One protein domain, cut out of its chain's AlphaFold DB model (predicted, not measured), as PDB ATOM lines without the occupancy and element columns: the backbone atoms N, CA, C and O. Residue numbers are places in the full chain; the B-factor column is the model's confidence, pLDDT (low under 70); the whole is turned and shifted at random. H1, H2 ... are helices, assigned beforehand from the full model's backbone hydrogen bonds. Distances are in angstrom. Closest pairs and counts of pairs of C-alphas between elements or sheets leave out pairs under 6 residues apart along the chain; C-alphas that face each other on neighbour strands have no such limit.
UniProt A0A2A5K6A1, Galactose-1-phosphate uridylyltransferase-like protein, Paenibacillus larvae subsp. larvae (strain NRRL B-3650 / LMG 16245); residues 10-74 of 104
ATOM      1  N   LEU A  10     358.054 303.255 272.869       89.38
ATOM      2  CA  LEU A  10     357.976 302.311 273.979       89.38
ATOM      3  C   LEU A  10     358.051 303.043 275.322       89.38
ATOM      4  O   LEU A  10     357.429 302.613 276.283       89.38
ATOM      5  N   LYS A  11     358.759 304.174 275.381       89.75
ATOM      6  CA  LYS A  11     358.812 305.019 276.578       89.75
ATOM      7  C   LYS A  11     357.422 305.529 276.973       89.75
ATOM      8  O   LYS A  11     357.062 305.467 278.145       89.75
ATOM      9  N   GLU A  12     356.636 305.990 276.002       91.88
ATOM     10  CA  GLU A  12     355.267 306.460 276.251       91.88
ATOM     11  C   GLU A  12     354.317 305.309 276.605       91.88
ATOM     12  O   GLU A  12     353.486 305.440 277.503       91.88
ATOM     13  N   GLU A  13     354.491 304.145 275.975       94.31
ATOM     14  CA  GLU A  13     353.755 302.928 276.336       94.31
ATOM     15  C   GLU A  13     354.058 302.505 277.786       94.31
ATOM     16  O   GLU A  13     353.136 302.317 278.575       94.31
ATOM     17  N   LEU A  14     355.331 302.442 278.191       95.00
ATOM     18  CA  LEU A  14     355.725 302.094 279.561       95.00
ATOM     19  C   LEU A  14     355.213 303.109 280.590       95.00
ATOM     20  O   LEU A  14     354.756 302.704 281.655       95.00
ATOM     21  N   ARG A  15     355.200 304.408 280.264       94.62
ATOM     22  CA  ARG A  15     354.583 305.440 281.114       94.62
ATOM     23  C   ARG A  15     353.087 305.180 281.319       94.62
ATOM     24  O   ARG A  15     352.596 305.300 282.439       94.62
ATOM     25  N   GLY A  16     352.370 304.795 280.264       94.69
ATOM     26  CA  GLY A  16     350.960 304.417 280.357       94.69
ATOM     27  C   GLY A  16     350.734 303.212 281.274       94.69
ATOM     28  O   GLY A  16     349.833 303.232 282.109       94.69
ATOM     29  N   ILE A  17     351.594 302.194 281.185       95.94
ATOM     30  CA  ILE A  17     351.533 301.026 282.077       95.94
ATOM     31  C   ILE A  17     351.864 301.425 283.518       95.94
ATOM     32  O   ILE A  17     351.198 300.974 284.447       95.94
ATOM     33  N   ARG A  18     352.838 302.318 283.717       96.69
ATOM     34  CA  ARG A  18     353.204 302.829 285.041       96.69
ATOM     35  C   ARG A  18     352.019 303.491 285.731       96.69
ATOM     36  O   ARG A  18     351.730 303.153 286.870       96.69
ATOM     37  N   ASN A  19     351.278 304.342 285.019       95.75
ATOM     38  CA  ASN A  19     350.065 304.974 285.548       95.75
ATOM     39  C   ASN A  19     349.008 303.951 285.993       95.75
ATOM     40  O   ASN A  19     348.259 304.211 286.933       95.75
ATOM     41  N   ILE A  20     348.934 302.797 285.328       95.56
ATOM     42  CA  ILE A  20     348.032 301.715 285.726       95.56
ATOM     43  C   ILE A  20     348.527 301.053 287.019       95.56
ATOM     44  O   ILE A  20     347.754 300.857 287.953       95.56
ATOM     45  N   LEU A  21     349.823 300.750 287.104       96.94
ATOM     46  CA  LEU A  21     350.421 300.093 288.269       96.94
ATOM     47  C   LEU A  21     350.468 300.979 289.523       96.94
ATOM     48  O   LEU A  21     350.427 300.451 290.634       96.94
ATOM     49  N   THR A  22     350.510 302.302 289.360       97.19
ATOM     50  CA  THR A  22     350.418 303.263 290.471       97.19
ATOM     51  C   THR A  22     348.980 303.654 290.819       97.19
ATOM     52  O   THR A  22     348.752 304.457 291.719       97.19
ATOM     53  N   GLY A  23     347.988 303.115 290.100       94.00
ATOM     54  CA  GLY A  23     346.570 303.380 290.350       94.00
ATOM     55  C   GLY A  23     346.066 304.733 289.838       94.00
ATOM     56  O   GLY A  23     344.878 305.029 289.977       94.00
ATOM     57  N   LYS A  24     346.919 305.537 289.184       92.56
ATOM     58  CA  LYS A  24     346.525 306.786 288.500       92.56
ATOM     59  C   LYS A  24     345.514 306.538 287.380       92.56
ATOM     60  O   LYS A  24     344.703 307.406 287.071       92.56
ATOM     61  N   GLN A  25     345.560 305.354 286.779       90.56
ATOM     62  CA  GLN A  25     344.587 304.880 285.808       90.56
ATOM     63  C   GLN A  25     344.071 303.505 286.235       90.56
ATOM     64  O   GLN A  25     344.850 302.580 286.425       90.56
ATOM     65  N   LYS A  26     342.749 303.337 286.345       88.06
ATOM     66  CA  LYS A  26     342.177 302.024 286.667       88.06
ATOM     67  C   LYS A  26     342.366 301.053 285.502       88.06
ATOM     68  O   LYS A  26     341.984 301.345 284.368       88.06
ATOM     69  N   TRP A  27     342.890 299.872 285.802       91.06
ATOM     70  CA  TRP A  27     342.922 298.746 284.882       91.06
ATOM     71  C   TRP A  27     341.519 298.186 284.668       91.06
ATOM     72  O   TRP A  27     340.843 297.794 285.620       91.06
ATOM     73  N   ASN A  28     341.108 298.083 283.406       86.38
ATOM     74  CA  ASN A  28     339.934 297.320 283.015       86.38
ATOM     75  C   ASN A  28     340.290 296.388 281.852       86.38
ATOM     76  O   ASN A  28     340.529 296.834 280.732       86.38
ATOM     77  N   SER A  29     340.270 295.082 282.117       77.44
ATOM     78  CA  SER A  29     340.567 294.051 281.118       77.44
ATOM     79  C   SER A  29     339.538 293.961 279.979       77.44
ATOM     80  O   SER A  29     339.852 293.411 278.927       77.44
ATOM     81  N   THR A  30     338.333 294.512 280.128       77.12
ATOM     82  CA  THR A  30     337.311 294.573 279.065       77.12
ATOM     83  C   THR A  30     337.137 295.979 278.487       77.12
ATOM     84  O   THR A  30     336.406 296.154 277.517       77.12
ATOM     85  N   GLY A  31     337.825 296.974 279.052       75.50
ATOM     86  CA  GLY A  31     337.724 298.373 278.651       75.50
ATOM     87  C   GLY A  31     338.580 298.735 277.436       75.50
ATOM     88  O   GLY A  31     339.467 297.989 277.015       75.50
ATOM     89  N   SER A  32     338.318 299.927 276.894       75.94
ATOM     90  CA  SER A  32     339.145 300.521 275.842       75.94
ATOM     91  C   SER A  32     340.452 301.059 276.431       75.94
ATOM     92  O   SER A  32     340.445 301.774 277.434       75.94
ATOM     93  N   LEU A  33     341.573 300.714 275.799       82.19
ATOM     94  CA  LEU A  33     342.899 301.253 276.102       82.19
ATOM     95  C   LEU A  33     343.354 302.166 274.959       82.19
ATOM     96  O   LEU A  33     342.980 301.922 273.805       82.19
ATOM     97  N   PRO A  34     344.221 303.159 275.238       83.06
ATOM     98  CA  PRO A  34     344.938 303.884 274.194       83.06
ATOM     99  C   PRO A  34     345.573 302.914 273.192       83.06
ATOM    100  O   PRO A  34     346.116 301.884 273.598       83.06
ATOM    101  N   ALA A  35     345.541 303.245 271.896       81.56
ATOM    102  CA  ALA A  35     345.950 302.342 270.812       81.56
ATOM    103  C   ALA A  35     347.332 301.686 271.037       81.56
ATOM    104  O   ALA A  35     347.500 300.492 270.803       81.56
ATOM    105  N   GLY A  36     348.306 302.431 271.578       85.00
ATOM    106  CA  GLY A  36     349.646 301.910 271.888       85.00
ATOM    107  C   GLY A  36     349.690 300.854 273.003       85.00
ATOM    108  O   GLY A  36     350.560 299.988 272.984       85.00
ATOM    109  N   LEU A  37     348.742 300.872 273.944       89.81
ATOM    110  CA  LEU A  37     348.667 299.917 275.057       89.81
ATOM    111  C   LEU A  37     347.855 298.662 274.724       89.81
ATOM    112  O   LEU A  37     348.001 297.651 275.408       89.81
ATOM    113  N   GLN A  38     347.026 298.693 273.678       89.75
ATOM    114  CA  GLN A  38     346.152 297.568 273.323       89.75
ATOM    115  C   GLN A  38     346.940 296.280 273.050       89.75
ATOM    116  O   GLN A  38     346.582 295.219 273.556       89.75
ATOM    117  N   LYS A  39     348.069 296.378 272.341       90.44
ATOM    118  CA  LYS A  39     348.981 295.247 272.077       90.44
ATOM    119  C   LYS A  39     349.664 294.682 273.328       90.44
ATOM    120  O   LYS A  39     350.164 293.567 273.295       90.44
ATOM    121  N   HIS A  40     349.675 295.435 274.429       93.31
ATOM    122  CA  HIS A  40     350.274 295.025 275.703       93.31
ATOM    123  C   HIS A  40     349.236 294.518 276.704       93.31
ATOM    124  O   HIS A  40     349.588 294.202 277.834       93.31
ATOM    125  N   LYS A  41     347.957 294.430 276.317       93.75
ATOM    126  CA  LYS A  41     346.833 294.137 277.215       93.75
ATOM    127  C   LYS A  41     347.048 292.899 278.089       93.75
ATOM    128  O   LYS A  41     346.795 292.948 279.291       93.75
ATOM    129  N   GLU A  42     347.526 291.804 277.507       94.06
ATOM    130  CA  GLU A  42     347.786 290.563 278.245       94.06
ATOM    131  C   GLU A  42     348.915 290.725 279.264       94.06
ATOM    132  O   GLU A  42     348.800 290.273 280.404       94.06
ATOM    133  N   TRP A  43     349.983 291.425 278.877       95.56
ATOM    134  CA  TRP A  43     351.111 291.692 279.759       95.56
ATOM    135  C   TRP A  43     350.731 292.649 280.891       95.56
ATOM    136  O   TRP A  43     351.062 292.381 282.042       95.56
ATOM    137  N   ILE A  44     349.954 293.699 280.607       95.56
ATOM    138  CA  ILE A  44     349.424 294.607 281.633       95.56
ATOM    139  C   ILE A  44     348.537 293.837 282.612       95.56
ATOM    140  O   ILE A  44     348.696 293.983 283.821       95.56
ATOM    141  N   ASN A  45     347.653 292.965 282.118       95.62
ATOM    142  CA  ASN A  45     346.823 292.123 282.978       95.62
ATOM    143  C   ASN A  45     347.671 291.241 283.904       95.62
ATOM    144  O   ASN A  45     347.358 291.092 285.082       95.62
ATOM    145  N   TRP A  46     348.744 290.658 283.371       96.62
ATOM    146  CA  TRP A  46     349.677 289.852 284.150       96.62
ATOM    147  C   TRP A  46     350.408 290.684 285.212       96.62
ATOM    148  O   TRP A  46     350.471 290.263 286.367       96.62
ATOM    149  N   LEU A  47     350.892 291.879 284.858       96.88
ATOM    150  CA  LEU A  47     351.548 292.797 285.794       96.88
ATOM    151  C   LEU A  47     350.596 293.208 286.922       96.88
ATOM    152  O   LEU A  47     350.954 293.100 288.090       96.88
ATOM    153  N   VAL A  48     349.364 293.594 286.585       96.19
ATOM    154  CA  VAL A  48     348.344 293.991 287.563       96.19
ATOM    155  C   VAL A  48     347.979 292.834 288.494       96.19
ATOM    156  O   VAL A  48     347.861 293.036 289.698       96.19
ATOM    157  N   LYS A  49     347.848 291.606 287.977       96.69
ATOM    158  CA  LYS A  49     347.602 290.419 288.815       96.69
ATOM    159  C   LYS A  49     348.763 290.109 289.757       96.69
ATOM    160  O   LYS A  49     348.534 289.610 290.852       96.69
ATOM    161  N   ARG A  50     349.999 290.354 289.315       97.38
ATOM    162  CA  ARG A  50     351.212 289.998 290.058       97.38
ATOM    163  C   ARG A  50     351.619 291.044 291.093       97.38
ATOM    164  O   ARG A  50     352.084 290.664 292.160       97.38
ATOM    165  N   TYR A  51     351.482 292.325 290.764       96.69
ATOM    166  CA  TYR A  51     352.002 293.439 291.564       96.69
ATOM    167  C   TYR A  51     350.911 294.381 292.093       96.69
ATOM    168  O   TYR A  51     351.188 295.209 292.954       96.69
ATOM    169  N   GLY A  52     349.672 294.264 291.609       95.06
ATOM    170  CA  GLY A  52     348.576 295.161 291.975       95.06
ATOM    171  C   GLY A  52     348.589 296.494 291.215       95.06
ATOM    172  O   GLY A  52     349.189 296.622 290.148       95.06
ATOM    173  N   GLN A  53     347.861 297.476 291.757       95.88
ATOM    174  CA  GLN A  53     347.688 298.832 291.198       95.88
ATOM    175  C   GLN A  53     347.916 299.917 292.263       95.88
ATOM    176  O   GLN A  53     347.239 300.942 292.285       95.88
ATOM    177  N   SER A  54     348.796 299.650 293.223       96.81
ATOM    178  CA  SER A  54     349.054 300.550 294.356       96.81
ATOM    179  C   SER A  54     350.547 300.719 294.618       96.81
ATOM    180  O   SER A  54     350.941 301.020 295.738       96.81
ATOM    181  N   LEU A  55     351.368 300.498 293.589       97.19
ATOM    182  CA  LEU A  55     352.807 300.726 293.669       97.19
ATOM    183  C   LEU A  55     353.102 302.228 293.747       97.19
ATOM    184  O   LEU A  55     352.366 303.041 293.178       97.19
ATOM    185  N   THR A  56     354.216 302.601 294.373       97.94
ATOM    186  CA  THR A  56     354.767 303.953 294.196       97.94
ATOM    187  C   THR A  56     355.333 304.131 292.782       97.94
ATOM    188  O   THR A  56     355.509 303.166 292.033       97.94
ATOM    189  N   GLU A  57     355.641 305.370 292.384       96.25
ATOM    190  CA  GLU A  57     356.270 305.627 291.079       96.25
ATOM    191  C   GLU A  57     357.622 304.911 290.949       96.25
ATOM    192  O   GLU A  57     357.918 304.341 289.899       96.25
ATOM    193  N   GLU A  58     358.417 304.885 292.019       96.88
ATOM    194  CA  GLU A  58     359.731 304.241 292.058       96.88
ATOM    195  C   GLU A  58     359.613 302.716 291.988       96.88
ATOM    196  O   GLU A  58     360.390 302.059 291.290       96.88
ATOM    197  N   GLU A  59     358.639 302.141 292.696       97.12
ATOM    198  CA  GLU A  59     358.358 300.706 292.653       97.12
ATOM    199  C   GLU A  59     357.873 300.281 291.269       97.12
ATOM    200  O   GLU A  59     358.385 299.309 290.707       97.12
ATOM    201  N   ALA A  60     356.939 301.031 290.683       97.12
ATOM    202  CA  ALA A  60     356.421 300.750 289.353       97.12
ATOM    203  C   ALA A  60     357.514 300.871 288.279       97.12
ATOM    204  O   ALA A  60     357.594 300.017 287.395       97.12
ATOM    205  N   GLU A  61     358.398 301.871 288.367       95.38
ATOM    206  CA  GLU A  61     359.541 302.014 287.458       95.38
ATOM    207  C   GLU A  61     360.500 300.817 287.565       95.38
ATOM    208  O   GLU A  61     360.879 300.230 286.551       95.38
ATOM    209  N   ARG A  62     360.841 300.390 288.790       96.00
ATOM    210  CA  ARG A  62     361.698 299.214 289.019       96.00
ATOM    211  C   ARG A  62     361.077 297.933 288.468       96.00
ATOM    212  O   ARG A  62     361.768 297.163 287.801       96.00
ATOM    213  N   VAL A  63     359.783 297.714 288.714       97.00
ATOM    214  CA  VAL A  63     359.040 296.561 288.180       97.00
ATOM    215  C   VAL A  63     359.066 296.578 286.655       97.00
ATOM    216  O   VAL A  63     359.423 295.576 286.035       97.00
ATOM    217  N   LEU A  64     358.756 297.716 286.031       95.56
ATOM    218  CA  LEU A  64     358.753 297.831 284.575       95.56
ATOM    219  C   LEU A  64     360.141 297.614 283.978       95.56
ATOM    220  O   LEU A  64     360.255 296.908 282.975       95.56
ATOM    221  N   GLN A  65     361.197 298.149 284.591       93.19
ATOM    222  CA  GLN A  65     362.571 297.925 284.146       93.19
ATOM    223  C   GLN A  65     362.947 296.438 284.222       93.19
ATOM    224  O   GLN A  65     363.490 295.886 283.260       93.19
ATOM    225  N   GLN A  66     362.626 295.770 285.334       94.31
ATOM    226  CA  GLN A  66     362.919 294.353 285.531       94.31
ATOM    227  C   GLN A  66     362.166 293.469 284.528       94.31
ATOM    228  O   GLN A  66     362.771 292.619 283.873       94.31
ATOM    229  N   GLU A  67     360.858 293.672 284.384       95.50
ATOM    230  CA  GLU A  67     360.012 292.844 283.522       95.50
ATOM    231  C   GLU A  67     360.265 293.105 282.033       95.50
ATOM    232  O   GLU A  67     360.305 292.163 281.236       95.50
ATOM    233  N   THR A  68     360.550 294.354 281.656       93.31
ATOM    234  CA  THR A  68     361.007 294.678 280.298       93.31
ATOM    235  C   THR A  68     362.343 293.995 280.017       93.31
ATOM    236  O   THR A  68     362.486 293.333 278.991       93.31
ATOM    237  N   GLY A  69     363.304 294.059 280.946       90.62
ATOM    238  CA  GLY A  69     364.590 293.372 280.812       90.62
ATOM    239  C   GLY A  69     364.445 291.856 280.640       90.62
ATOM    240  O   GLY A  69     365.117 291.262 279.796       90.62
ATOM    241  N   ARG A  70     363.517 291.228 281.373       91.56
ATOM    242  CA  ARG A  70     363.187 289.801 281.220       91.56
ATOM    243  C   ARG A  70     362.643 289.482 279.830       91.56
ATOM    244  O   ARG A  70     363.113 288.531 279.208       91.56
ATOM    245  N   LYS A  71     361.710 290.290 279.315       90.44
ATOM    246  CA  LYS A  71     361.181 290.123 277.951       90.44
ATOM    247  C   LYS A  71     362.259 290.306 276.888       90.44
ATOM    248  O   LYS A  71     362.335 289.499 275.970       90.44
ATOM    249  N   PHE A  72     363.129 291.301 277.042       87.69
ATOM    250  CA  PHE A  72     364.265 291.506 276.142       87.69
ATOM    251  C   PHE A  72     365.225 290.314 276.158       87.69
ATOM    252  O   PHE A  72     365.614 289.842 275.096       87.69
ATOM    253  N   LYS A  73     365.573 289.790 277.340       86.62
ATOM    254  CA  LYS A  73     366.418 288.595 277.466       86.62
ATOM    255  C   LYS A  73     365.816 287.402 276.725       86.62
ATOM    256  O   LYS A  73     366.527 286.768 275.957       86.62
ATOM    257  N   GLN A  74     364.523 287.143 276.913       87.12
ATOM    258  CA  GLN A  74     363.822 286.059 276.222       87.12
ATOM    259  C   GLN A  74     363.883 286.237 274.695       87.12
ATOM    260  O   GLN A  74     364.239 285.313 273.974       87.12
TER     261      GLN A  74
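Overview. This is residues 10 to 74 of the 104 residues of the protein "Galactose-1-phosphate uridylyltransferase-like protein" of Paenibacillus larvae subsp. larvae (strain NRRL B-3650 / LMG 16245) (UniProt A0A2A5K6A1). What is the main picture? The longest helix, H4, packs slantwise on H1, the helix in the middle; H3 packs on H1 too, the three making a loose triangle, and short H2 sits by H1. The long loop of residues 22 to 34 folds back from H1 to H2, and residues 69 to 74 of H4 stick out. What is it made of? The printed part has 65 residues, with four named helices in the order H1, H2, H3, H4 and no named strand; the class is all helix. How large is it? It is compact, with a radius of gyration of the C-alphas of 10.9 A and spans of 30 by 24 by 21 A.

Along the chain. Where is the longest helix? H4 is residues 57 to 74, 25.7 A long, from C-alpha 57 at (356.270, 305.627, 291.079) to C-alpha 74 at (363.822, 286.059, 276.222). Where are the others? H1 is residues 10 to 21, 16.3 A, beginning with C-alpha 10 at (357.976, 302.311, 273.979). H3 is residues 41 to 51, 15.3 A, and H2 is residues 35 to 38, 5.4 A.

Arrangement. What touches the hub, H1? H4 touches it with residues 57 to 64 alone, closest at the C-alphas of Arg 18 and Ala 60, 5.8 A, at a steep tilt of 53 degrees, opposite ways. H1 touches H3 with residues 17 to 21 alone, closest at the C-alphas of Leu 21 and Val 48, 6.5 A, at a steep tilt of 46 degrees, the same way. H1 touches H2 with residues 13 to 17 alone, closest at the C-alphas of Glu 13 and Leu 37, 6.0 A. Which other pairs matter? H3 and H4 are near each other, H2 and H4 are apart, and H2 and H3 meet only through their link. How are the backbones? In H1, H3 and H4 every O i to N i+4 pair is within hydrogen-bond range; H2 is too short for such a pair.

Size, cuts and confidence. How far does it reach? The two C-alphas farthest apart, those of Gly 31 and Lys 73, are 30.3 A apart. Are there cuts or weak places? The printed part has no cut, H1 to H2 is a long link, the other two links are tight, and no printed residue is under 70 in pLDDT.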